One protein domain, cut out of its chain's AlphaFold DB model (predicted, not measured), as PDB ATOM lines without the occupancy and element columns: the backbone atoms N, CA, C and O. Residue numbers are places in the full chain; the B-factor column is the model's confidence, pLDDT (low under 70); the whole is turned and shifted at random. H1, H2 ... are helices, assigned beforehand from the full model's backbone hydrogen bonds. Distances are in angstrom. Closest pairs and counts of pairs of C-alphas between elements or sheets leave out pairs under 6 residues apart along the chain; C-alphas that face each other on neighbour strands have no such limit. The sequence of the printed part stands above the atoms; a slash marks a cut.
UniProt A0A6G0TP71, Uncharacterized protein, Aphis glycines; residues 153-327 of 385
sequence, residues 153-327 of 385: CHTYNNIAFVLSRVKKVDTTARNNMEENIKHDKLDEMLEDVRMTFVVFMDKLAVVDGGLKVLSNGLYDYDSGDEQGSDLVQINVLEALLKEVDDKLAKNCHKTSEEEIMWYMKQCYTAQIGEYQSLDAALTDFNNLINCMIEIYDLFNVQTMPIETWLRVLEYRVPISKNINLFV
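Overview. This is residues 153 to 327 of the 385 residues of an uncharacterized protein of Aphis glycines (UniProt A0A6G0TP71). Look for a bundle of five helices side by side: H1 and H2 make the middle, with H6 on one side of them and the hairpin of H3 and H4 on the other. Two short helices, H5 and H7, lie at the outside of the bundle, H5 by H6 and H7 crosswise near H2. The printed part has 175 residues with seven named helices, H1 to H7 in chain order, and no named strand; its class is all helix. It is compact, with a radius of gyration of the C-alphas of 16.3 A and spans of 49 by 38 by 30 A.

Arrangement. Start at the hub, H2, residues 184 to 206, which touches four other helices. H1, residues 153 to 175, forms a helical hairpin with it, at a shallow tilt of 8 degrees, opposite ways; H1 touches it with residues 155 to 162 alone, and the closest C-alphas, of Thr 155 and Phe 200, are 6.7 A apart. H6, residues 278 to 298, touches H2 at a shallow tilt of 19 degrees, the same way, closest at the C-alphas of Thr 196 and Ile 293, 6.7 A. H6 also touches H1, closest at the C-alphas of Ala 173 and Leu 278, 5.7 A. H3, residues 212 to 225, touches H2 with residues 214 to 218 alone, closest at the C-alphas of Met 201 and Leu 214, 6.7 A. H4, residues 230 to 251, forms a helical hairpin with H3 at 9 degrees, closest at the C-alphas of Gly 224 and Gln 233, 5.2 A. H4 touches H1 at a shallow tilt of 34 degrees, only just short of steep, closest at the C-alphas of Ala 160 and Leu 241, 5.8 A. H3 and H4 are both apart from H6. H5, residues 257 to 264, only just touches H6, with 3 pairs of C-alphas within 8 A, the closest those of Met 264 and Cys 291, 6.8 A. H7, residues 306 to 313, is close to H2 but not clearly touching, closest at the C-alphas of Val 198 and Trp 309, 7.5 A. Each O i to N i+4 pair is within hydrogen-bond range in H1, H2, H3, H4, H6 and H7; in H5 it is 3 of 4.

Along the chain. Find C-alpha 153 at (-21.871, 32.051, 18.931); from there H1 runs 33.1 A to C-alpha 175. H2 begins at C-alpha 184, at (7.807, 40.196, 31.080), and measures 33.8 A. H3 is 20.3 A long, H4 31.1 A and H6 30.3 A. H5 and H7 have eight residues each; H7 ends at C-alpha 313, at (-4.619, 47.287, 13.923).

Size, cuts and confidence. The C-alphas farthest apart, of Glu 178 and Val 327, are 50.6 A from each other. The printed part has no cut, and the link from H5 to H6, residues 265 to 277, is long. Mean pLDDT of the printed part is 73.3; look for values under 70 at residues 298 to 327, for instance.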
ATOM      1  N   CYS A 153     -21.673  32.630  17.601       88.31
ATOM      2  CA  CYS A 153     -21.871  32.051  18.931       88.31
ATOM      3  C   CYS A 153     -20.665  31.222  19.381       88.31
ATOM      4  O   CYS A 153     -20.165  31.439  20.484       88.31
ATOM      5  N   HIS A 154     -20.144  30.363  18.500       89.94
ATOM      6  CA  HIS A 154     -18.935  29.586  18.758       89.94
ATOM      7  C   HIS A 154     -17.760  30.490  19.141       89.94
ATOM      8  O   HIS A 154     -17.085  30.269  20.147       89.94
ATOM      9  N   THR A 155     -17.544  31.557  18.372       89.25
ATOM     10  CA  THR A 155     -16.436  32.485  18.610       89.25
ATOM     11  C   THR A 155     -16.597  33.243  19.917       89.25
ATOM     12  O   THR A 155     -15.642  33.362  20.679       89.25
ATOM     13  N   TYR A 156     -17.803  33.696  20.249       90.62
ATOM     14  CA  TYR A 156     -18.038  34.403  21.510       90.62
ATOM     15  C   TYR A 156     -17.925  33.482  22.730       90.62
ATOM     16  O   TYR A 156     -17.376  33.907  23.744       90.62
ATOM     17  N   ASN A 157     -18.357  32.221  22.631       92.38
ATOM     18  CA  ASN A 157     -18.138  31.224  23.683       92.38
ATOM     19  C   ASN A 157     -16.633  30.986  23.915       92.38
ATOM     20  O   ASN A 157     -16.175  30.988  25.058       92.38
ATOM     21  N   ASN A 158     -15.848  30.883  22.838       91.50
ATOM     22  CA  ASN A 158     -14.388  30.769  22.903       91.50
ATOM     23  C   ASN A 158     -13.711  31.999  23.522       91.50
ATOM     24  O   ASN A 158     -12.827  31.860  24.366       91.50
ATOM     25  N   ILE A 159     -14.139  33.203  23.144       90.75
ATOM     26  CA  ILE A 159     -13.615  34.454  23.707       90.75
ATOM     27  C   ILE A 159     -13.929  34.555  25.195       90.75
ATOM     28  O   ILE A 159     -13.033  34.845  25.985       90.75
ATOM     29  N   ALA A 160     -15.178  34.289  25.589       91.19
ATOM     30  CA  ALA A 160     -15.575  34.298  26.992       91.19
ATOM     31  C   ALA A 160     -14.719  33.318  27.807       91.19
ATOM     32  O   ALA A 160     -14.280  33.639  28.913       91.19
ATOM     33  N   PHE A 161     -14.423  32.151  27.235       91.25
ATOM     34  CA  PHE A 161     -13.539  31.174  27.848       91.25
ATOM     35  C   PHE A 161     -12.100  31.690  27.995       91.25
ATOM     36  O   PHE A 161     -11.586  31.682  29.115       91.25
ATOM     37  N   VAL A 162     -11.472  32.211  26.934       90.69
ATOM     38  CA  VAL A 162     -10.115  32.798  26.994       90.69
ATOM     39  C   VAL A 162     -10.041  33.916  28.037       90.69
ATOM     40  O   VAL A 162      -9.179  33.891  28.913       90.69
ATOM     41  N   LEU A 163     -10.985  34.856  28.008       90.81
ATOM     42  CA  LEU A 163     -11.048  35.972  28.953       90.81
ATOM     43  C   LEU A 163     -11.229  35.505  30.402       90.81
ATOM     44  O   LEU A 163     -10.604  36.045  31.316       90.81
ATOM     45  N   SER A 164     -12.028  34.457  30.627       89.38
ATOM     46  CA  SER A 164     -12.161  33.860  31.960       89.38
ATOM     47  C   SER A 164     -10.844  33.260  32.467       89.38
ATOM     48  O   SER A 164     -10.579  33.295  33.669       89.38
ATOM     49  N   ARG A 165      -9.993  32.745  31.567       87.88
ATOM     50  CA  ARG A 165      -8.667  32.210  31.907       87.88
ATOM     51  C   ARG A 165      -7.666  33.311  32.203       87.88
ATOM     52  O   ARG A 165      -6.965  33.192  33.203       87.88
ATOM     53  N   VAL A 166      -7.670  34.402  31.435       88.00
ATOM     54  CA  VAL A 166      -6.868  35.601  31.742       88.00
ATOM     55  C   VAL A 166      -7.160  36.081  33.163       88.00
ATOM     56  O   VAL A 166      -6.238  36.291  33.947       88.00
ATOM     57  N   LYS A 167      -8.440  36.153  33.544       85.69
ATOM     58  CA  LYS A 167      -8.842  36.534  34.904       85.69
ATOM     59  C   LYS A 167      -8.309  35.585  35.985       85.69
ATOM     60  O   LYS A 167      -7.913  36.038  37.061       85.69
ATOM     61  N   LYS A 168      -8.294  34.272  35.722       84.25
ATOM     62  CA  LYS A 168      -7.699  33.284  36.639       84.25
ATOM     63  C   LYS A 168      -6.190  33.525  36.787       84.25
ATOM     64  O   LYS A 168      -5.709  33.546  37.916       84.25
ATOM     65  N   VAL A 169      -5.471  33.771  35.687       84.69
ATOM     66  CA  VAL A 169      -4.029  34.082  35.714       84.69
ATOM     67  C   VAL A 169      -3.749  35.374  36.489       84.69
ATOM     68  O   VAL A 169      -2.881  35.365  37.357       84.69
ATOM     69  N   ASP A 170      -4.512  36.446  36.254       83.38
ATOM     70  CA  ASP A 170      -4.392  37.718  36.991       83.38
ATOM     71  C   ASP A 170      -4.637  37.533  38.497       83.38
ATOM     72  O   ASP A 170      -3.849  37.998  39.320       83.38
ATOM     73  N   THR A 171      -5.667  36.773  38.879       83.06
ATOM     74  CA  THR A 171      -5.936  36.468  40.295       83.06
ATOM     75  C   THR A 171      -4.766  35.710  40.930       83.06
ATOM     76  O   THR A 171      -4.326  36.046  42.030       83.06
ATOM     77  N   THR A 172      -4.221  34.711  40.231       80.12
ATOM     78  CA  THR A 172      -3.042  33.960  40.684       80.12
ATOM     79  C   THR A 172      -1.796  34.842  40.760       80.12
ATOM     80  O   THR A 172      -1.003  34.665  41.683       80.12
ATOM     81  N   ALA A 173      -1.617  35.797  39.845       78.31
ATOM     82  CA  ALA A 173      -0.520  36.760  39.893       78.31
ATOM     83  C   ALA A 173      -0.633  37.650  41.140       78.31
ATOM     84  O   ALA A 173       0.290  37.680  41.949       78.31
ATOM     85  N   ARG A 174      -1.798  38.273  41.368       77.00
ATOM     86  CA  ARG A 174      -2.048  39.149  42.528       77.00
ATOM     87  C   ARG A 174      -1.897  38.432  43.870       77.00
ATOM     88  O   ARG A 174      -1.390  39.020  44.815       77.00
ATOM     89  N   ASN A 175      -2.304  37.166  43.954       74.81
ATOM     90  CA  ASN A 175      -2.188  36.375  45.183       74.81
ATOM     91  C   ASN A 175      -0.747  35.935  45.495       74.81
ATOM     92  O   ASN A 175      -0.439  35.655  46.651       74.81
ATOM     93  N   ASN A 176       0.117  35.839  44.482       67.44
ATOM     94  CA  ASN A 176       1.493  35.359  44.624       67.44
ATOM     95  C   ASN A 176       2.536  36.492  44.675       67.44
ATOM     96  O   ASN A 176       3.729  36.194  44.721       67.44
ATOM     97  N   MET A 177       2.127  37.766  44.639       60.75
ATOM     98  CA  MET A 177       3.040  38.898  44.430       60.75
ATOM     99  C   MET A 177       2.963  39.977  45.509       60.75
ATOM    100  O   MET A 177       1.891  40.320  46.001       60.75
ATOM    101  N   GLU A 178       4.128  40.558  45.813       51.72
ATOM    102  CA  GLU A 178       4.240  41.907  46.371       51.72
ATOM    103  C   GLU A 178       3.859  42.920  45.278       51.72
ATOM    104  O   GLU A 178       4.281  42.791  44.127       51.72
ATOM    105  N   GLU A 179       3.051  43.926  45.621       45.47
ATOM    106  CA  GLU A 179       2.689  45.016  44.711       45.47
ATOM    107  C   GLU A 179       3.960  45.622  44.069       45.47
ATOM    108  O   GLU A 179       4.884  46.000  44.791       45.47
ATOM    109  N   ASN A 180       3.970  45.791  42.733       42.09
ATOM    110  CA  ASN A 180       4.912  46.607  41.927       42.09
ATOM    111  C   ASN A 180       6.042  45.928  41.108       42.09
ATOM    112  O   ASN A 180       7.010  46.612  40.765       42.09
ATOM    113  N   ILE A 181       5.939  44.661  40.689       48.50
ATOM    114  CA  ILE A 181       6.876  44.092  39.691       48.50
ATOM    115  C   ILE A 181       6.163  43.905  38.341       48.50
ATOM    116  O   ILE A 181       5.165  43.198  38.260       48.50
ATOM    117  N   LYS A 182       6.672  44.550  37.277       53.31
ATOM    118  CA  LYS A 182       6.300  44.219  35.889       53.31
ATOM    119  C   LYS A 182       6.822  42.826  35.559       53.31
ATOM    120  O   LYS A 182       7.993  42.539  35.813       53.31
ATOM    121  N   HIS A 183       5.972  41.986  34.982       62.50
ATOM    122  CA  HIS A 183       6.345  40.632  34.601       62.50
ATOM    123  C   HIS A 183       6.396  40.522  33.085       62.50
ATOM    124  O   HIS A 183       5.353  40.443  32.454       62.50
ATOM    125  N   ASP A 184       7.602  40.398  32.524       67.88
ATOM    126  CA  ASP A 184       7.807  40.196  31.080       67.88
ATOM    127  C   ASP A 184       6.929  39.052  30.520       67.88
ATOM    128  O   ASP A 184       6.454  39.116  29.395       67.88
ATOM    129  N   LYS A 185       6.654  38.012  31.325       70.25
ATOM    130  CA  LYS A 185       5.774  36.896  30.933       70.25
ATOM    131  C   LYS A 185       4.278  37.249  30.910       70.25
ATOM    132  O   LYS A 185       3.515  36.586  30.213       70.25
ATOM    133  N   LEU A 186       3.842  38.228  31.706       75.12
ATOM    134  CA  LEU A 186       2.465  38.728  31.692       75.12
ATOM    135  C   LEU A 186       2.242  39.613  30.461       75.12
ATOM    136  O   LEU A 186       1.223  39.452  29.798       75.12
ATOM    137  N   ASP A 187       3.227  40.444  30.112       76.56
ATOM    138  CA  ASP A 187       3.239  41.209  28.858       76.56
ATOM    139  C   ASP A 187       3.159  40.269  27.641       76.56
ATOM    140  O   ASP A 187       2.339  40.471  26.747       76.56
ATOM    141  N   GLU A 188       3.938  39.177  27.635       78.00
ATOM    142  CA  GLU A 188       3.851  38.154  26.582       78.00
ATOM    143  C   GLU A 188       2.456  37.507  26.504       78.00
ATOM    144  O   GLU A 188       1.903  37.371  25.415       78.00
ATOM    145  N   MET A 189       1.853  37.160  27.646       83.56
ATOM    146  CA  MET A 189       0.496  36.598  27.698       83.56
ATOM    147  C   MET A 189      -0.554  37.571  27.141       83.56
ATOM    148  O   MET A 189      -1.491  37.165  26.453       83.56
ATOM    149  N   LEU A 190      -0.423  38.851  27.477       83.12
ATOM    150  CA  LEU A 190      -1.312  39.916  27.034       83.12
ATOM    151  C   LEU A 190      -1.221  40.120  25.513       83.12
ATOM    152  O   LEU A 190      -2.259  40.181  24.847       83.12
ATOM    153  N   GLU A 191      -0.018  40.077  24.940       81.00
ATOM    154  CA  GLU A 191       0.153  40.091  23.482       81.00
ATOM    155  C   GLU A 191      -0.429  38.831  22.814       81.00
ATOM    156  O   GLU A 191      -1.092  38.925  21.779       81.00
ATOM    157  N   ASP A 192      -0.277  37.652  23.424       78.44
ATOM    158  CA  ASP A 192      -0.884  36.415  22.916       78.44
ATOM    159  C   ASP A 192      -2.426  36.501  22.894       78.44
ATOM    160  O   ASP A 192      -3.069  36.071  21.925       78.44
ATOM    161  N   VAL A 193      -3.046  37.110  23.916       82.44
ATOM    162  CA  VAL A 193      -4.494  37.409  23.941       82.44
ATOM    163  C   VAL A 193      -4.869  38.322  22.783       82.44
ATOM    164  O   VAL A 193      -5.809  38.029  22.035       82.44
ATOM    165  N   ARG A 194      -4.127  39.420  22.627       82.38
ATOM    166  CA  ARG A 194      -4.351  40.410  21.578       82.38
ATOM    167  C   ARG A 194      -4.310  39.755  20.196       82.38
ATOM    168  O   ARG A 194      -5.259  39.891  19.423       82.38
ATOM    169  N   MET A 195      -3.276  38.965  19.911       77.50
ATOM    170  CA  MET A 195      -3.121  38.237  18.646       77.50
ATOM    171  C   MET A 195      -4.225  37.199  18.417       77.50
ATOM    172  O   MET A 195      -4.715  37.045  17.295       77.50
ATOM    173  N   THR A 196      -4.682  36.528  19.472       79.00
ATOM    174  CA  THR A 196      -5.807  35.584  19.389       79.00
ATOM    175  C   THR A 196      -7.099  36.283  18.974       79.00
ATOM    176  O   THR A 196      -7.849  35.770  18.140       79.00
ATOM    177  N   PHE A 197      -7.354  37.491  19.482       79.31
ATOM    178  CA  PHE A 197      -8.524  38.274  19.075       79.31
ATOM    179  C   PHE A 197      -8.468  38.704  17.616       79.31
ATOM    180  O   PHE A 197      -9.504  38.692  16.951       79.31
ATOM    181  N   VAL A 198      -7.280  38.998  17.088       73.56
ATOM    182  CA  VAL A 198      -7.097  39.257  15.653       73.56
ATOM    183  C   VAL A 198      -7.515  38.038  14.832       73.56
ATOM    184  O   VAL A 198      -8.269  38.183  13.871       73.56
ATOM    185  N   VAL A 199      -7.099  36.831  15.233       74.81
ATOM    186  CA  VAL A 199      -7.503  35.580  14.564       74.81
ATOM    187  C   VAL A 199      -9.020  35.380  14.630       74.81
ATOM    188  O   VAL A 199      -9.642  35.043  13.622       74.81
ATOM    189  N   PHE A 200      -9.648  35.633  15.778       80.44
ATOM    190  CA  PHE A 200     -11.105  35.535  15.910       80.44
ATOM    191  C   PHE A 200     -11.848  36.557  15.047       80.44
ATOM    192  O   PHE A 200     -12.815  36.199  14.375       80.44
ATOM    193  N   MET A 201     -11.397  37.813  15.027       74.25
ATOM    194  CA  MET A 201     -11.972  38.861  14.183       74.25
ATOM    195  C   MET A 201     -11.841  38.531  12.698       74.25
ATOM    196  O   MET A 201     -12.799  38.719  11.954       74.25
ATOM    197  N   ASP A 202     -10.692  38.004  12.279       69.81
ATOM    198  CA  ASP A 202     -10.449  37.515  10.921       69.81
ATOM    199  C   ASP A 202     -11.469  36.452  10.536       69.81
ATOM    200  O   ASP A 202     -12.227  36.619   9.586       69.81
ATOM    201  N   LYS A 203     -11.571  35.393  11.335       72.00
ATOM    202  CA  LYS A 203     -12.450  34.261  11.036       72.00
ATOM    203  C   LYS A 203     -13.928  34.652  11.084       72.00
ATOM    204  O   LYS A 203     -14.696  34.182  10.249       72.00
ATOM    205  N   LEU A 204     -14.314  35.560  11.983       73.00
ATOM    206  CA  LEU A 204     -15.664  36.129  12.015       73.00
ATOM    207  C   LEU A 204     -15.972  36.986  10.791       73.00
ATOM    208  O   LEU A 204     -17.073  36.883  10.259       73.00
ATOM    209  N   ALA A 205     -15.032  37.809  10.327       65.19
ATOM    210  CA  ALA A 205     -15.245  38.672   9.166       65.19
ATOM    211  C   ALA A 205     -15.561  37.850   7.909       65.19
ATOM    212  O   ALA A 205     -16.430  38.214   7.121       65.19
ATOM    213  N   VAL A 206     -14.890  36.709   7.757       61.69
ATOM    214  CA  VAL A 206     -15.026  35.818   6.597       61.69
ATOM    215  C   VAL A 206     -16.409  35.180   6.502       61.69
ATOM    216  O   VAL A 206     -16.886  34.900   5.405       61.69
ATOM    217  N   VAL A 207     -17.075  34.977   7.637       61.59
ATOM    218  CA  VAL A 207     -18.433  34.419   7.701       61.59
ATOM    219  C   VAL A 207     -19.508  35.501   7.874       61.59
ATOM    220  O   VAL A 207     -20.625  35.186   8.280       61.59
ATOM    221  N   ASP A 208     -19.182  36.769   7.600       61.06
ATOM    222  CA  ASP A 208     -20.071  37.928   7.800       61.06
ATOM    223  C   ASP A 208     -20.609  38.036   9.245       61.06
ATOM    224  O   ASP A 208     -21.765  38.365   9.513       61.06
ATOM    225  N   GLY A 209     -19.761  37.680  10.211       62.31
ATOM    226  CA  GLY A 209     -20.056  37.737  11.636       62.31
ATOM    227  C   GLY A 209     -19.997  39.159  12.202       62.31
ATOM    228  O   GLY A 209     -19.345  40.065  11.681       62.31
ATOM    229  N   GLY A 210     -20.662  39.371  13.339       66.75
ATOM    230  CA  GLY A 210     -20.683  40.673  14.008       66.75
ATOM    231  C   GLY A 210     -19.337  41.045  14.646       66.75
ATOM    232  O   GLY A 210     -19.012  40.559  15.728       66.75
ATOM    233  N   LEU A 211     -18.598  41.979  14.036       71.06
ATOM    234  CA  LEU A 211     -17.258  42.385  14.504       71.06
ATOM    235  C   LEU A 211     -17.239  43.477  15.580       71.06
ATOM    236  O   LEU A 211     -16.239  43.628  16.273       71.06
ATOM    237  N   LYS A 212     -18.331  44.237  15.734       73.75
ATOM    238  CA  LYS A 212     -18.345  45.501  16.496       73.75
ATOM    239  C   LYS A 212     -17.804  45.388  17.928       73.75
ATOM    240  O   LYS A 212     -17.112  46.287  18.386       73.75
ATOM    241  N   VAL A 213     -18.154  44.316  18.640       79.06
ATOM    242  CA  VAL A 213     -17.721  44.120  20.035       79.06
ATOM    243  C   VAL A 213     -16.214  43.904  20.104       79.06
ATOM    244  O   VAL A 213     -15.540  44.535  20.904       79.06
ATOM    245  N   LEU A 214     -15.674  43.080  19.205       76.44
ATOM    246  CA  LEU A 214     -14.247  42.763  19.184       76.44
ATOM    247  C   LEU A 214     -13.411  43.930  18.679       76.44
ATOM    248  O   LEU A 214     -12.380  44.226  19.266       76.44
ATOM    249  N   SER A 215     -13.882  44.642  17.652       74.31
ATOM    250  CA  SER A 215     -13.182  45.826  17.154       74.31
ATOM    251  C   SER A 215     -13.095  46.934  18.198       74.31
ATOM    252  O   SER A 215     -12.070  47.597  18.293       74.31
ATOM    253  N   ASN A 216     -14.166  47.139  18.971       77.44
ATOM    254  CA  ASN A 216     -14.179  48.131  20.041       77.44
ATOM    255  C   ASN A 216     -13.282  47.692  21.203       77.44
ATOM    256  O   ASN A 216     -12.439  48.467  21.634       77.44
ATOM    257  N   GLY A 217     -13.408  46.437  21.647       79.81
ATOM    258  CA  GLY A 217     -12.576  45.904  22.723       79.81
ATOM    259  C   GLY A 217     -11.084  45.956  22.402       79.81
ATOM    260  O   GLY A 217     -10.295  46.324  23.261       79.81
ATOM    261  N   LEU A 218     -10.695  45.648  21.160       79.38
ATOM    262  CA  LEU A 218      -9.300  45.709  20.721       79.38
ATOM    263  C   LEU A 218      -8.777  47.151  20.628       79.38
ATOM    264  O   LEU A 218      -7.635  47.410  20.993       79.38
ATOM    265  N   TYR A 219      -9.625  48.097  20.211       77.25
ATOM    266  CA  TYR A 219      -9.294  49.525  20.222       77.25
ATOM    267  C   TYR A 219      -9.039  50.051  21.637       77.25
ATOM    268  O   TYR A 219      -8.035  50.721  21.892       77.25
ATOM    269  N   ASP A 220      -9.939  49.729  22.564       79.44
ATOM    270  CA  ASP A 220      -9.810  50.129  23.964       79.44
ATOM    271  C   ASP A 220      -8.594  49.453  24.616       79.44
ATOM    272  O   ASP A 220      -7.917  50.061  25.445       79.44
ATOM    273  N   TYR A 221      -8.280  48.221  24.201       82.50
ATOM    274  CA  TYR A 221      -7.135  47.456  24.685       82.50
ATOM    275  C   TYR A 221      -5.807  48.098  24.268       82.50
ATOM    276  O   TYR A 221      -4.970  48.376  25.127       82.50
ATOM    277  N   ASP A 222      -5.641  48.403  22.977       75.31
ATOM    278  CA  ASP A 222      -4.440  49.071  22.455       75.31
ATOM    279  C   ASP A 222      -4.285  50.480  23.054       75.31
ATOM    280  O   ASP A 222      -3.180  50.915  23.368       75.31
ATOM    281  N   SER A 223      -5.398  51.181  23.295       74.75
ATOM    282  CA  SER A 223      -5.389  52.480  23.987       74.75
ATOM    283  C   SER A 223      -4.966  52.363  25.461       74.75
ATOM    284  O   SER A 223      -4.459  53.322  26.048       74.75
ATOM    285  N   GLY A 224      -5.194  51.201  26.077       67.31
ATOM    286  CA  GLY A 224      -4.747  50.884  27.431       67.31
ATOM    287  C   GLY A 224      -3.237  50.657  27.526       67.31
ATOM    288  O   GLY A 224      -2.634  51.050  28.527       67.31
ATOM    289  N   ASP A 225      -2.623  50.101  26.477       66.31
ATOM    290  CA  ASP A 225      -1.173  49.869  26.387       66.31
ATOM    291  C   ASP A 225      -0.372  51.183  26.442       66.31
ATOM    292  O   ASP A 225       0.631  51.296  27.150       66.31
ATOM    293  N   GLU A 226      -0.879  52.238  25.793       60.38
ATOM    294  CA  GLU A 226      -0.242  53.564  25.781       60.38
ATOM    295  C   GLU A 226      -0.101  54.188  27.187       60.38
ATOM    296  O   GLU A 226       0.729  55.080  27.394       60.38
ATOM    297  N   GLN A 227      -0.874  53.713  28.172       58.28
ATOM    298  CA  GLN A 227      -0.807  54.157  29.570       58.28
ATOM    299  C   GLN A 227       0.250  53.398  30.395       58.28
ATOM    300  O   GLN A 227       0.539  53.788  31.530       58.28
ATOM    301  N   GLY A 228       0.875  52.363  29.821       57.06
ATOM    302  CA  GLY A 228       2.068  51.691  30.343       57.06
ATOM    303  C   GLY A 228       1.841  50.725  31.510       57.06
ATOM    304  O   GLY A 228       2.827  50.320  32.142       57.06
ATOM    305  N   SER A 229       0.588  50.362  31.809       66.12
ATOM    306  CA  SER A 229       0.224  49.450  32.899       66.12
ATOM    307  C   SER A 229      -0.703  48.328  32.431       66.12
ATOM    308  O   SER A 229      -1.837  48.574  32.023       66.12
ATOM    309  N   ASP A 230      -0.243  47.096  32.628       71.75
ATOM    310  CA  ASP A 230      -0.916  45.825  32.335       71.75
ATOM    311  C   ASP A 230      -2.300  45.754  33.015       71.75
ATOM    312  O   ASP A 230      -3.249  45.166  32.502       71.75
ATOM    313  N   LEU A 231      -2.452  46.436  34.160       75.50
ATOM    314  CA  LEU A 231      -3.713  46.571  34.891       75.50
ATOM    315  C   LEU A 231      -4.813  47.221  34.040       75.50
ATOM    316  O   LEU A 231      -5.978  46.837  34.138       75.50
ATOM    317  N   VAL A 232      -4.464  48.212  33.215       77.69
ATOM    318  CA  VAL A 232      -5.427  48.903  32.348       77.69
ATOM    319  C   VAL A 232      -5.921  47.950  31.262       77.69
ATOM    320  O   VAL A 232      -7.129  47.821  31.078       77.69
ATOM    321  N   GLN A 233      -5.011  47.220  30.615       81.75
ATOM    322  CA  GLN A 233      -5.351  46.194  29.625       81.75
ATOM    323  C   GLN A 233      -6.218  45.085  30.231       81.75
ATOM    324  O   GLN A 233      -7.248  44.733  29.659       81.75
ATOM    325  N   ILE A 234      -5.873  44.584  31.420       83.25
ATOM    326  CA  ILE A 234      -6.670  43.570  32.127       83.25
ATOM    327  C   ILE A 234      -8.079  44.093  32.441       83.25
ATOM    328  O   ILE A 234      -9.056  43.385  32.200       83.25
ATOM    329  N   ASN A 235      -8.220  45.342  32.897       83.31
ATOM    330  CA  ASN A 235      -9.534  45.948  33.140       83.31
ATOM    331  C   ASN A 235     -10.366  46.071  31.852       83.31
ATOM    332  O   ASN A 235     -11.581  45.857  31.880       83.31
ATOM    333  N   VAL A 236      -9.733  46.388  30.717       86.06
ATOM    334  CA  VAL A 236     -10.405  46.389  29.408       86.06
ATOM    335  C   VAL A 236     -10.868  44.979  29.037       86.06
ATOM    336  O   VAL A 236     -12.012  44.804  28.616       86.06
ATOM    337  N   LEU A 237     -10.033  43.958  29.245       89.25
ATOM    338  CA  LEU A 237     -10.395  42.560  28.996       89.25
ATOM    339  C   LEU A 237     -11.562  42.096  29.887       89.25
ATOM    340  O   LEU A 237     -12.444  41.374  29.415       89.25
ATOM    341  N   GLU A 238     -11.629  42.539  31.145       87.62
ATOM    342  CA  GLU A 238     -12.778  42.277  32.021       87.62
ATOM    343  C   GLU A 238     -14.062  42.970  31.534       87.62
ATOM    344  O   GLU A 238     -15.143  42.370  31.564       87.62
ATOM    345  N   ALA A 239     -13.964  44.215  31.059       88.06
ATOM    346  CA  ALA A 239     -15.098  44.925  30.471       88.06
ATOM    347  C   ALA A 239     -15.589  44.231  29.190       88.06
ATOM    348  O   ALA A 239     -16.794  44.019  29.023       88.06
ATOM    349  N   LEU A 240     -14.662  43.794  28.335       89.25
ATOM    350  CA  LEU A 240     -14.967  43.032  27.128       89.25
ATOM    351  C   LEU A 240     -15.650  41.700  27.457       89.25
ATOM    352  O   LEU A 240     -16.618  41.340  26.789       89.25
ATOM    353  N   LEU A 241     -15.208  40.989  28.501       91.44
ATOM    354  CA  LEU A 241     -15.852  39.747  28.941       91.44
ATOM    355  C   LEU A 241     -17.327  39.981  29.269       91.44
ATOM    356  O   LEU A 241     -18.177  39.201  28.845       91.44
ATOM    357  N   LYS A 242     -17.638  41.074  29.969       90.00
ATOM    358  CA  LYS A 242     -19.021  41.439  30.288       90.00
ATOM    359  C   LYS A 242     -19.842  41.707  29.027       90.00
ATOM    360  O   LYS A 242     -20.959  41.207  28.914       90.00
ATOM    361  N   GLU A 243     -19.297  42.449  28.063       89.25
ATOM    362  CA  GLU A 243     -19.991  42.696  26.794       89.25
ATOM    363  C   GLU A 243     -20.225  41.411  25.989       89.25
ATOM    364  O   GLU A 243     -21.298  41.228  25.403       89.25
ATOM    365  N   VAL A 244     -19.241  40.513  25.962       89.19
ATOM    366  CA  VAL A 244     -19.348  39.208  25.299       89.19
ATOM    367  C   VAL A 244     -20.396  38.338  25.994       89.19
ATOM    368  O   VAL A 244     -21.249  37.771  25.310       89.19
ATOM    369  N   ASP A 245     -20.402  38.282  27.326       89.12
ATOM    370  CA  ASP A 245     -21.408  37.552  28.105       89.12
ATOM    371  C   ASP A 245     -22.822  38.107  27.866       89.12
ATOM    372  O   ASP A 245     -23.756  37.333  27.650       89.12
ATOM    373  N   ASP A 246     -22.989  39.432  27.798       88.69
ATOM    374  CA  ASP A 246     -24.269  40.065  27.461       88.69
ATOM    375  C   ASP A 246     -24.725  39.707  26.035       88.69
ATOM    376  O   ASP A 246     -25.915  39.475  25.774       88.69
ATOM    377  N   LYS A 247     -23.789  39.631  25.080       85.38
ATOM    378  CA  LYS A 247     -24.086  39.202  23.705       85.38
ATOM    379  C   LYS A 247     -24.458  37.733  23.622       85.38
ATOM    380  O   LYS A 247     -25.431  37.427  22.928       85.38
ATOM    381  N   LEU A 248     -23.733  36.859  24.315       87.50
ATOM    382  CA  LEU A 248     -24.079  35.447  24.442       87.50
ATOM    383  C   LEU A 248     -25.476  35.335  25.037       87.50
ATOM    384  O   LEU A 248     -26.375  34.850  24.362       87.50
ATOM    385  N   ALA A 249     -25.723  35.930  26.203       87.00
ATOM    386  CA  ALA A 249     -27.027  35.912  26.855       87.00
ATOM    387  C   ALA A 249     -28.158  36.453  25.970       87.00
ATOM    388  O   ALA A 249     -29.308  36.054  26.151       87.00
ATOM    389  N   LYS A 250     -27.880  37.336  25.005       85.69
ATOM    390  CA  LYS A 250     -28.875  37.837  24.046       85.69
ATOM    391  C   LYS A 250     -29.085  36.924  22.839       85.69
ATOM    392  O   LYS A 250     -30.213  36.869  22.347       85.69
ATOM    393  N   ASN A 251     -28.042  36.262  22.347       83.31
ATOM    394  CA  ASN A 251     -28.043  35.645  21.020       83.31
ATOM    395  C   ASN A 251     -27.848  34.120  21.027       83.31
ATOM    396  O   ASN A 251     -28.335  33.442  20.123       83.31
ATOM    397  N   CYS A 252     -27.165  33.596  22.036       88.44
ATOM    398  CA  CYS A 252     -26.604  32.253  22.080       88.44
ATOM    399  C   CYS A 252     -26.868  31.594  23.442       88.44
ATOM    400  O   CYS A 252     -27.230  32.247  24.423       88.44
ATOM    401  N   HIS A 253     -26.658  30.290  23.513       89.06
ATOM    402  CA  HIS A 253     -26.460  29.591  24.773       89.06
ATOM    403  C   HIS A 253     -24.986  29.697  25.178       89.06
ATOM    404  O   HIS A 253     -24.104  29.598  24.323       89.06
ATOM    405  N   LYS A 254     -24.718  29.883  26.472       89.00
ATOM    406  CA  LYS A 254     -23.349  29.846  26.989       89.00
ATOM    407  C   LYS A 254     -22.904  28.390  27.090       89.00
ATOM    408  O   LYS A 254     -23.463  27.636  27.884       89.00
ATOM    409  N   THR A 255     -21.929  28.010  26.276       88.56
ATOM    410  CA  THR A 255     -21.353  26.660  26.272       88.56
ATOM    411  C   THR A 255     -20.578  26.437  27.569       88.56
ATOM    412  O   THR A 255     -19.924  27.358  28.074       88.56
ATOM    413  N   SER A 256     -20.684  25.243  28.151       88.56
ATOM    414  CA  SER A 256     -20.006  24.956  29.417       88.56
ATOM    415  C   SER A 256     -18.490  24.852  29.219       88.56
ATOM    416  O   SER A 256     -18.003  24.498  28.144       88.56
ATOM    417  N   GLU A 257     -17.725  25.125  30.279       87.12
ATOM    418  CA  GLU A 257     -16.268  24.925  30.271       87.12
ATOM    419  C   GLU A 257     -15.911  23.470  29.917       87.12
ATOM    420  O   GLU A 257     -14.976  23.230  29.162       87.12
ATOM    421  N   GLU A 258     -16.695  22.499  30.388       86.75
ATOM    422  CA  GLU A 258     -16.506  21.072  30.100       86.75
ATOM    423  C   GLU A 258     -16.671  20.743  28.610       86.75
ATOM    424  O   GLU A 258     -15.865  20.000  28.048       86.75
ATOM    425  N   GLU A 259     -17.691  21.312  27.961       87.25
ATOM    426  CA  GLU A 259     -17.946  21.136  26.528       87.25
ATOM    427  C   GLU A 259     -16.850  21.793  25.682       87.25
ATOM    428  O   GLU A 259     -16.367  21.182  24.726       87.25
ATOM    429  N   ILE A 260     -16.405  22.996  26.066       87.88
ATOM    430  CA  ILE A 260     -15.287  23.686  25.410       87.88
ATOM    431  C   ILE A 260     -14.010  22.851  25.509       87.88
ATOM    432  O   ILE A 260     -13.340  22.568  24.513       87.88
ATOM    433  N   MET A 261     -13.719  22.366  26.711       84.75
ATOM    434  CA  MET A 261     -12.546  21.542  26.949       84.75
ATOM    435  C   MET A 261     -12.592  20.205  26.224       84.75
ATOM    436  O   MET A 261     -11.546  19.673  25.854       84.75
ATOM    437  N   TRP A 262     -13.780  19.644  26.013       84.56
ATOM    438  CA  TRP A 262     -13.921  18.377  25.315       84.56
ATOM    439  C   TRP A 262     -13.372  18.443  23.885       84.56
ATOM    440  O   TRP A 262     -12.612  17.548  23.511       84.56
ATOM    441  N   TYR A 263     -13.671  19.495  23.113       83.06
ATOM    442  CA  TYR A 263     -13.128  19.608  21.752       83.06
ATOM    443  C   TYR A 263     -11.689  20.136  21.719       83.06
ATOM    444  O   TYR A 263     -10.946  19.806  20.797       83.06
ATOM    445  N   MET A 264     -11.247  20.872  22.742       84.19
ATOM    446  CA  MET A 264      -9.844  21.289  22.858       84.19
ATOM    447  C   MET A 264      -8.876  20.125  23.044       84.19
ATOM    448  O   MET A 264      -7.719  20.237  22.651       84.19
ATOM    449  N   LYS A 265      -9.325  18.976  23.566       81.38
ATOM    450  CA  LYS A 265      -8.486  17.768  23.724       81.38
ATOM    451  C   LYS A 265      -7.821  17.287  22.428       81.38
ATOM    452  O   LYS A 265      -6.920  16.458  22.497       81.38
ATOM    453  N   GLN A 266      -8.250  17.771  21.261       72.19
ATOM    454  CA  GLN A 266      -7.613  17.456  19.982       72.19
ATOM    455  C   GLN A 266      -6.195  18.039  19.841       72.19
ATOM    456  O   GLN A 266      -5.370  17.423  19.171       72.19
ATOM    457  N   CYS A 267      -5.904  19.180  20.474       75.69
ATOM    458  CA  CYS A 267      -4.579  19.823  20.463       75.69
ATOM    459  C   CYS A 267      -4.043  20.153  21.865       75.69
ATOM    460  O   CYS A 267      -2.842  20.349  22.048       75.69
ATOM    461  N   TYR A 268      -4.909  20.176  22.877       79.19
ATOM    462  CA  TYR A 268      -4.550  20.541  24.237       79.19
ATOM    463  C   TYR A 268      -4.054  19.330  25.028       79.19
ATOM    464  O   TYR A 268      -4.805  18.383  25.268       79.19
ATOM    465  N   THR A 269      -2.791  19.364  25.455       68.06
ATOM    466  CA  THR A 269      -2.128  18.231  26.132       68.06
ATOM    467  C   THR A 269      -1.823  18.471  27.612       68.06
ATOM    468  O   THR A 269      -1.436  17.534  28.311       68.06
ATOM    469  N   ALA A 270      -2.015  19.691  28.121       68.25
ATOM    470  CA  ALA A 270      -1.757  20.014  29.522       68.25
ATOM    471  C   ALA A 270      -2.918  19.596  30.445       68.25
ATOM    472  O   ALA A 270      -4.079  19.526  30.037       68.25
ATOM    473  N   GLN A 271      -2.602  19.303  31.711       60.41
ATOM    474  CA  GLN A 271      -3.618  19.077  32.741       60.41
ATOM    475  C   GLN A 271      -4.160  20.419  33.231       60.41
ATOM    476  O   GLN A 271      -3.398  21.252  33.714       60.41
ATOM    477  N   ILE A 272      -5.480  20.591  33.149       55.69
ATOM    478  CA  ILE A 272      -6.164  21.755  33.714       55.69
ATOM    479  C   ILE A 272      -6.418  21.510  35.194       55.69
ATOM    480  O   ILE A 272      -7.003  20.490  35.565       55.69
ATOM    481  N   GLY A 273      -6.009  22.456  36.031       57.66
ATOM    482  CA  GLY A 273      -6.200  22.384  37.473       57.66
ATOM    483  C   GLY A 273      -6.048  23.743  38.142       57.66
ATOM    484  O   GLY A 273      -5.757  24.745  37.494       57.66
ATOM    485  N   GLU A 274      -6.260  23.788  39.454       61.00
ATOM    486  CA  GLU A 274      -5.889  24.960  40.244       61.00
ATOM    487  C   GLU A 274      -4.361  25.075  40.275       61.00
ATOM    488  O   GLU A 274      -3.660  24.214  40.810       61.00
ATOM    489  N   TYR A 275      -3.836  26.134  39.660       66.62
ATOM    490  CA  TYR A 275      -2.399  26.382  39.623       66.62
ATOM    491  C   TYR A 275      -1.947  26.978  40.953       66.62
ATOM    492  O   TYR A 275      -2.397  28.050  41.352       66.62
ATOM    493  N   GLN A 276      -1.011  26.299  41.613       67.12
ATOM    494  CA  GLN A 276      -0.384  26.806  42.836       67.12
ATOM    495  C   GLN A 276       0.668  27.891  42.553       67.12
ATOM    496  O   GLN A 276       1.022  28.639  43.456       67.12
ATOM    497  N   SER A 277       1.163  28.002  41.313       78.88
ATOM    498  CA  SER A 277       2.154  29.002  40.903       78.88
ATOM    499  C   SER A 277       1.728  29.756  39.643       78.88
ATOM    500  O   SER A 277       1.036  29.211  38.778       78.88
ATOM    501  N   LEU A 278       2.184  31.008  39.515       78.94
ATOM    502  CA  LEU A 278       1.947  31.821  38.320       78.94
ATOM    503  C   LEU A 278       2.562  31.193  37.058       78.94
ATOM    504  O   LEU A 278       1.928  31.186  36.010       78.94
ATOM    505  N   ASP A 279       3.763  30.621  37.157       79.25
ATOM    506  CA  ASP A 279       4.431  29.986  36.014       79.25
ATOM    507  C   ASP A 279       3.628  28.806  35.447       79.25
ATOM    508  O   ASP A 279       3.559  28.629  34.228       79.25
ATOM    509  N   ALA A 280       2.978  28.020  36.313       80.19
ATOM    510  CA  ALA A 280       2.099  26.942  35.875       80.19
ATOM    511  C   ALA A 280       0.831  27.489  35.196       80.19
ATOM    512  O   ALA A 280       0.444  26.979  34.145       80.19
ATOM    513  N   ALA A 281       0.242  28.560  35.740       81.94
ATOM    514  CA  ALA A 281      -0.932  29.217  35.163       81.94
ATOM    515  C   ALA A 281      -0.648  29.827  33.777       81.94
ATOM    516  O   ALA A 281      -1.445  29.666  32.856       81.94
ATOM    517  N   LEU A 282       0.504  30.482  33.608       82.75
ATOM    518  CA  LEU A 282       0.940  31.056  32.329       82.75
ATOM    519  C   LEU A 282       1.243  29.975  31.285       82.75
ATOM    520  O   LEU A 282       0.900  30.127  30.115       82.75
ATOM    521  N   THR A 283       1.863  28.868  31.701       82.88
ATOM    522  CA  THR A 283       2.160  27.742  30.798       82.88
ATOM    523  C   THR A 283       0.877  27.099  30.275       82.88
ATOM    524  O   THR A 283       0.757  26.828  29.081       82.88
ATOM    525  N   ASP A 284      -0.091  26.870  31.161       84.06
ATOM    526  CA  ASP A 284      -1.411  26.360  30.792       84.06
ATOM    527  C   ASP A 284      -2.134  27.305  29.826       84.06
ATOM    528  O   ASP A 284      -2.585  26.884  28.759       84.06
ATOM    529  N   PHE A 285      -2.138  28.602  30.140       86.38
ATOM    530  CA  PHE A 285      -2.734  29.620  29.285       86.38
ATOM    531  C   PHE A 285      -2.120  29.641  27.878       86.38
ATOM    532  O   PHE A 285      -2.847  29.649  26.885       86.38
ATOM    533  N   ASN A 286      -0.792  29.585  27.773       84.06
ATOM    534  CA  ASN A 286      -0.108  29.561  26.481       84.06
ATOM    535  C   ASN A 286      -0.477  28.307  25.663       84.06
ATOM    536  O   ASN A 286      -0.797  28.396  24.476       84.06
ATOM    537  N   ASN A 287      -0.520  27.128  26.292       84.50
ATOM    538  CA  ASN A 287      -0.980  25.906  25.619       84.50
ATOM    539  C   ASN A 287      -2.420  26.052  25.096       84.50
ATOM    540  O   ASN A 287      -2.761  25.512  24.040       84.50
ATOM    541  N   LEU A 288      -3.261  26.789  25.825       87.69
ATOM    542  CA  LEU A 288      -4.670  26.974  25.500       87.69
ATOM    543  C   LEU A 288      -4.818  27.893  24.295       87.69
ATOM    544  O   LEU A 288      -5.556  27.559  23.369       87.69
ATOM    545  N   ILE A 289      -4.087  29.006  24.280       86.62
ATOM    546  CA  ILE A 289      -4.060  29.938  23.151       86.62
ATOM    547  C   ILE A 289      -3.550  29.255  21.883       86.62
ATOM    548  O   ILE A 289      -4.201  29.346  20.842       86.62
ATOM    549  N   ASN A 290      -2.449  28.504  21.970       83.06
ATOM    550  CA  ASN A 290      -1.920  27.788  20.809       83.06
ATOM    551  C   ASN A 290      -2.942  26.793  20.245       83.06
ATOM    552  O   ASN A 290      -3.206  26.802  19.044       83.06
ATOM    553  N   CYS A 291      -3.588  26.001  21.105       84.19
ATOM    554  CA  CYS A 291      -4.616  25.057  20.669       84.19
ATOM    555  C   CYS A 291      -5.851  25.764  20.076       84.19
ATOM    556  O   CYS A 291      -6.378  25.336  19.049       84.19
ATOM    557  N   MET A 292      -6.286  26.889  20.654       85.56
ATOM    558  CA  MET A 292      -7.365  27.708  20.085       85.56
ATOM    559  C   MET A 292      -7.033  28.201  18.678       85.56
ATOM    560  O   MET A 292      -7.856  28.075  17.771       85.56
ATOM    561  N   ILE A 293      -5.834  28.744  18.479       78.31
ATOM    562  CA  ILE A 293      -5.411  29.246  17.170       78.31
ATOM    563  C   ILE A 293      -5.328  28.098  16.165       78.31
ATOM    564  O   ILE A 293      -5.825  28.246  15.049       78.31
ATOM    565  N   GLU A 294      -4.797  26.937  16.559       77.69
ATOM    566  CA  GLU A 294      -4.785  25.744  15.708       77.69
ATOM    567  C   GLU A 294      -6.200  25.349  15.272       77.69
ATOM    568  O   GLU A 294      -6.444  25.207  14.075       77.69
ATOM    569  N   ILE A 295      -7.161  25.253  16.197       78.31
ATOM    570  CA  ILE A 295      -8.566  24.953  15.868       78.31
ATOM    571  C   ILE A 295      -9.124  25.971  14.864       78.31
ATOM    572  O   ILE A 295      -9.776  25.583  13.891       78.31
ATOM    573  N   TYR A 296      -8.843  27.263  15.053       76.00
ATOM    574  CA  TYR A 296      -9.351  28.301  14.156       76.00
ATOM    575  C   TYR A 296      -8.669  28.298  12.780       76.00
ATOM    576  O   TYR A 296      -9.322  28.547  11.759       76.00
ATOM    577  N   ASP A 297      -7.382  27.968  12.713       70.81
ATOM    578  CA  ASP A 297      -6.639  27.785  11.465       70.81
ATOM    579  C   ASP A 297      -7.126  26.558  10.682       70.81
ATOM    580  O   ASP A 297      -7.101  26.557   9.448       70.81
ATOM    581  N   LEU A 298      -7.649  25.542  11.374       67.25
ATOM    582  CA  LEU A 298      -8.252  24.369  10.749       67.25
ATOM    583  C   LEU A 298      -9.596  24.658  10.066       67.25
ATOM    584  O   LEU A 298      -9.983  23.870   9.191       67.25
ATOM    585  N   PHE A 299     -10.286  25.760  10.393       64.81
ATOM    586  CA  PHE A 299     -11.401  26.229   9.570       64.81
ATOM    587  C   PHE A 299     -10.845  26.687   8.222       64.81
ATOM    588  O   PHE A 299     -10.165  27.713   8.131       64.81
ATOM    589  N   ASN A 300     -11.165  25.932   7.168       59.69
ATOM    590  CA  ASN A 300     -10.774  26.200   5.782       59.69
ATOM    591  C   ASN A 300     -11.571  27.375   5.174       59.69
ATOM    592  O   ASN A 300     -12.117  27.278   4.077       59.69
ATOM    593  N   VAL A 301     -11.684  28.465   5.929       60.12
ATOM    594  CA  VAL A 301     -12.324  29.718   5.541       60.12
ATOM    595  C   VAL A 301     -11.246  30.720   5.140       60.12
ATOM    596  O   VAL A 301     -10.166  30.781   5.734       60.12
ATOM    597  N   GLN A 302     -11.528  31.476   4.087       53.00
ATOM    598  CA  GLN A 302     -10.580  32.366   3.434       53.00
ATOM    599  C   GLN A 302     -10.234  33.570   4.311       53.00
ATOM    600  O   GLN A 302     -11.017  34.493   4.410       53.00
ATOM    601  N   THR A 303      -9.059  33.567   4.928       59.50
ATOM    602  CA  THR A 303      -8.608  34.599   5.875       59.50
ATOM    603  C   THR A 303      -7.927  35.785   5.200       59.50
ATOM    604  O   THR A 303      -7.357  35.647   4.114       59.50
ATOM    605  N   MET A 304      -7.926  36.946   5.859       56.59
ATOM    606  CA  MET A 304      -7.125  38.078   5.401       56.59
ATOM    607  C   MET A 304      -5.629  37.844   5.668       56.59
ATOM    608  O   MET A 304      -5.263  37.271   6.701       56.59
ATOM    609  N   PRO A 305      -4.739  38.334   4.782       58.50
ATOM    610  CA  PRO A 305      -3.305  38.346   5.050       58.50
ATOM    611  C   PRO A 305      -2.983  39.158   6.306       58.50
ATOM    612  O   PRO A 305      -3.570  40.224   6.533       58.50
ATOM    613  N   ILE A 306      -2.016  38.690   7.096       53.34
ATOM    614  CA  ILE A 306      -1.638  39.324   8.365       53.34
ATOM    615  C   ILE A 306      -1.166  40.769   8.166       53.34
ATOM    616  O   ILE A 306      -1.451  41.628   8.989       53.34
ATOM    617  N   GLU A 307      -0.547  41.090   7.031       50.88
ATOM    618  CA  GLU A 307      -0.091  42.441   6.687       50.88
ATOM    619  C   GLU A 307      -1.260  43.416   6.516       50.88
ATOM    620  O   GLU A 307      -1.115  44.622   6.730       50.88
ATOM    621  N   THR A 308      -2.425  42.899   6.118       55.88
ATOM    622  CA  THR A 308      -3.657  43.689   6.038       55.88
ATOM    623  C   THR A 308      -4.188  43.945   7.441       55.88
ATOM    624  O   THR A 308      -4.509  45.090   7.758       55.88
ATOM    625  N   TRP A 309      -4.188  42.919   8.296       58.62
ATOM    626  CA  TRP A 309      -4.545  43.062   9.704       58.62
ATOM    627  C   TRP A 309      -3.637  44.038  10.437       58.62
ATOM    628  O   TRP A 309      -4.154  44.948  11.067       58.62
ATOM    629  N   LEU A 310      -2.316  43.952  10.278       53.78
ATOM    630  CA  LEU A 310      -1.375  44.898  10.882       53.78
ATOM    631  C   LEU A 310      -1.739  46.345  10.540       53.78
ATOM    632  O   LEU A 310      -1.802  47.185  11.423       53.78
ATOM    633  N   ARG A 311      -2.097  46.640   9.286       53.44
ATOM    634  CA  ARG A 311      -2.517  47.999   8.894       53.44
ATOM    635  C   ARG A 311      -3.854  48.422   9.501       53.44
ATOM    636  O   ARG A 311      -4.054  49.611   9.744       53.44
ATOM    637  N   VAL A 312      -4.778  47.483   9.694       54.09
ATOM    638  CA  VAL A 312      -6.060  47.733  10.371       54.09
ATOM    639  C   VAL A 312      -5.832  47.994  11.862       54.09
ATOM    640  O   VAL A 312      -6.383  48.954  12.391       54.09
ATOM    641  N   LEU A 313      -4.979  47.193  12.505       55.97
ATOM    642  CA  LEU A 313      -4.619  47.287  13.923       55.97
ATOM    643  C   LEU A 313      -3.760  48.512  14.236       55.97
ATOM    644  O   LEU A 313      -3.919  49.127  15.273       55.97
ATOM    645  N   GLU A 314      -2.914  48.945  13.303       59.00
ATOM    646  CA  GLU A 314      -2.230  50.242  13.369       59.00
ATOM    647  C   GLU A 314      -3.184  51.429  13.097       59.00
ATOM    648  O   GLU A 314      -2.730  52.561  12.908       59.00
ATOM    649  N   TYR A 315      -4.495  51.180  12.979       58.12
ATOM    650  CA  TYR A 315      -5.541  52.162  12.675       58.12
ATOM    651  C   TYR A 315      -5.316  52.945  11.371       58.12
ATOM    652  O   TYR A 315      -5.880  54.021  11.160       58.12
ATOM    653  N   ARG A 316      -4.514  52.401  10.446       48.72
ATOM    654  CA  ARG A 316      -4.215  53.013   9.139       48.72
ATOM    655  C   ARG A 316      -5.311  52.749   8.111       48.72
ATOM    656  O   ARG A 316      -5.393  53.449   7.100       48.72
ATOM    657  N   VAL A 317      -6.156  51.749   8.362       49.06
ATOM    658  CA  VAL A 317      -7.320  51.402   7.544       49.06
ATOM    659  C   VAL A 317      -8.533  51.230   8.460       49.06
ATOM    660  O   VAL A 317      -8.495  50.386   9.350       49.06
ATOM    661  N   PRO A 318      -9.626  51.992   8.266       44.53
ATOM    662  CA  PRO A 318     -10.832  51.806   9.061       44.53
ATOM    663  C   PRO A 318     -11.512  50.475   8.715       44.53
ATOM    664  O   PRO A 318     -11.725  50.179   7.538       44.53
ATOM    665  N   ILE A 319     -11.933  49.739   9.748       45.06
ATOM    666  CA  ILE A 319     -12.667  48.458   9.654       45.06
ATOM    667  C   ILE A 319     -13.968  48.600   8.834       45.06
ATOM    668  O   ILE A 319     -14.461  47.633   8.267       45.06
ATOM    669  N   SER A 320     -14.512  49.819   8.729       39.41
ATOM    670  CA  SER A 320     -15.751  50.143   8.011       39.41
ATOM    671  C   SER A 320     -15.601  50.409   6.508       39.41
ATOM    672  O   SER A 320     -16.614  50.557   5.823       39.41
ATOM    673  N   LYS A 321     -14.381  50.511   5.965       31.56
ATOM    674  CA  LYS A 321     -14.203  50.554   4.502       31.56
ATOM    675  C   LYS A 321     -14.382  49.141   3.964       31.56
ATOM    676  O   LYS A 321     -13.890  48.226   4.596       31.56
ATOM    677  N   ASN A 322     -15.051  48.971   2.818       35.53
ATOM    678  CA  ASN A 322     -15.201  47.679   2.133       35.53
ATOM    679  C   ASN A 322     -13.832  47.010   1.949       35.53
ATOM    680  O   ASN A 322     -13.121  47.279   0.978       35.53
ATOM    681  N   ILE A 323     -13.452  46.171   2.908       36.69
ATOM    682  CA  ILE A 323     -12.293  45.308   2.801       36.69
ATOM    683  C   ILE A 323     -12.724  44.211   1.834       36.69
ATOM    684  O   ILE A 323     -13.771  43.595   2.008       36.69
ATOM    685  N   ASN A 324     -11.977  44.032   0.748       36.00
ATOM    686  CA  ASN A 324     -12.296  43.013  -0.237       36.00
ATOM    687  C   ASN A 324     -11.836  41.665   0.336       36.00
ATOM    688  O   ASN A 324     -10.650  41.349   0.301       36.00
ATOM    689  N   LEU A 325     -12.770  40.933   0.946       36.38
ATOM    690  CA  LEU A 325     -12.517  39.728   1.752       36.38
ATOM    691  C   LEU A 325     -12.242  38.461   0.917       36.38
ATOM    692  O   LEU A 325     -12.082  37.383   1.478       36.38
ATOM    693  N   PHE A 326     -12.158  38.578  -0.413       29.81
ATOM    694  CA  PHE A 326     -11.904  37.458  -1.322       29.81
ATOM    695  C   PHE A 326     -10.460  37.483  -1.859       29.81
ATOM    696  O   PHE A 326      -9.973  38.522  -2.306       29.81
ATOM    697  N   VAL A 327      -9.761  36.341  -1.830       40.50
ATOM    698  CA  VAL A 327      -8.371  36.198  -2.318       40.50
ATOM    699  C   VAL A 327      -8.340  36.093  -3.841       40.50
ATOM    700  O   VAL A 327      -9.089  35.329  -4.440       40.50
TER     701      VAL A 327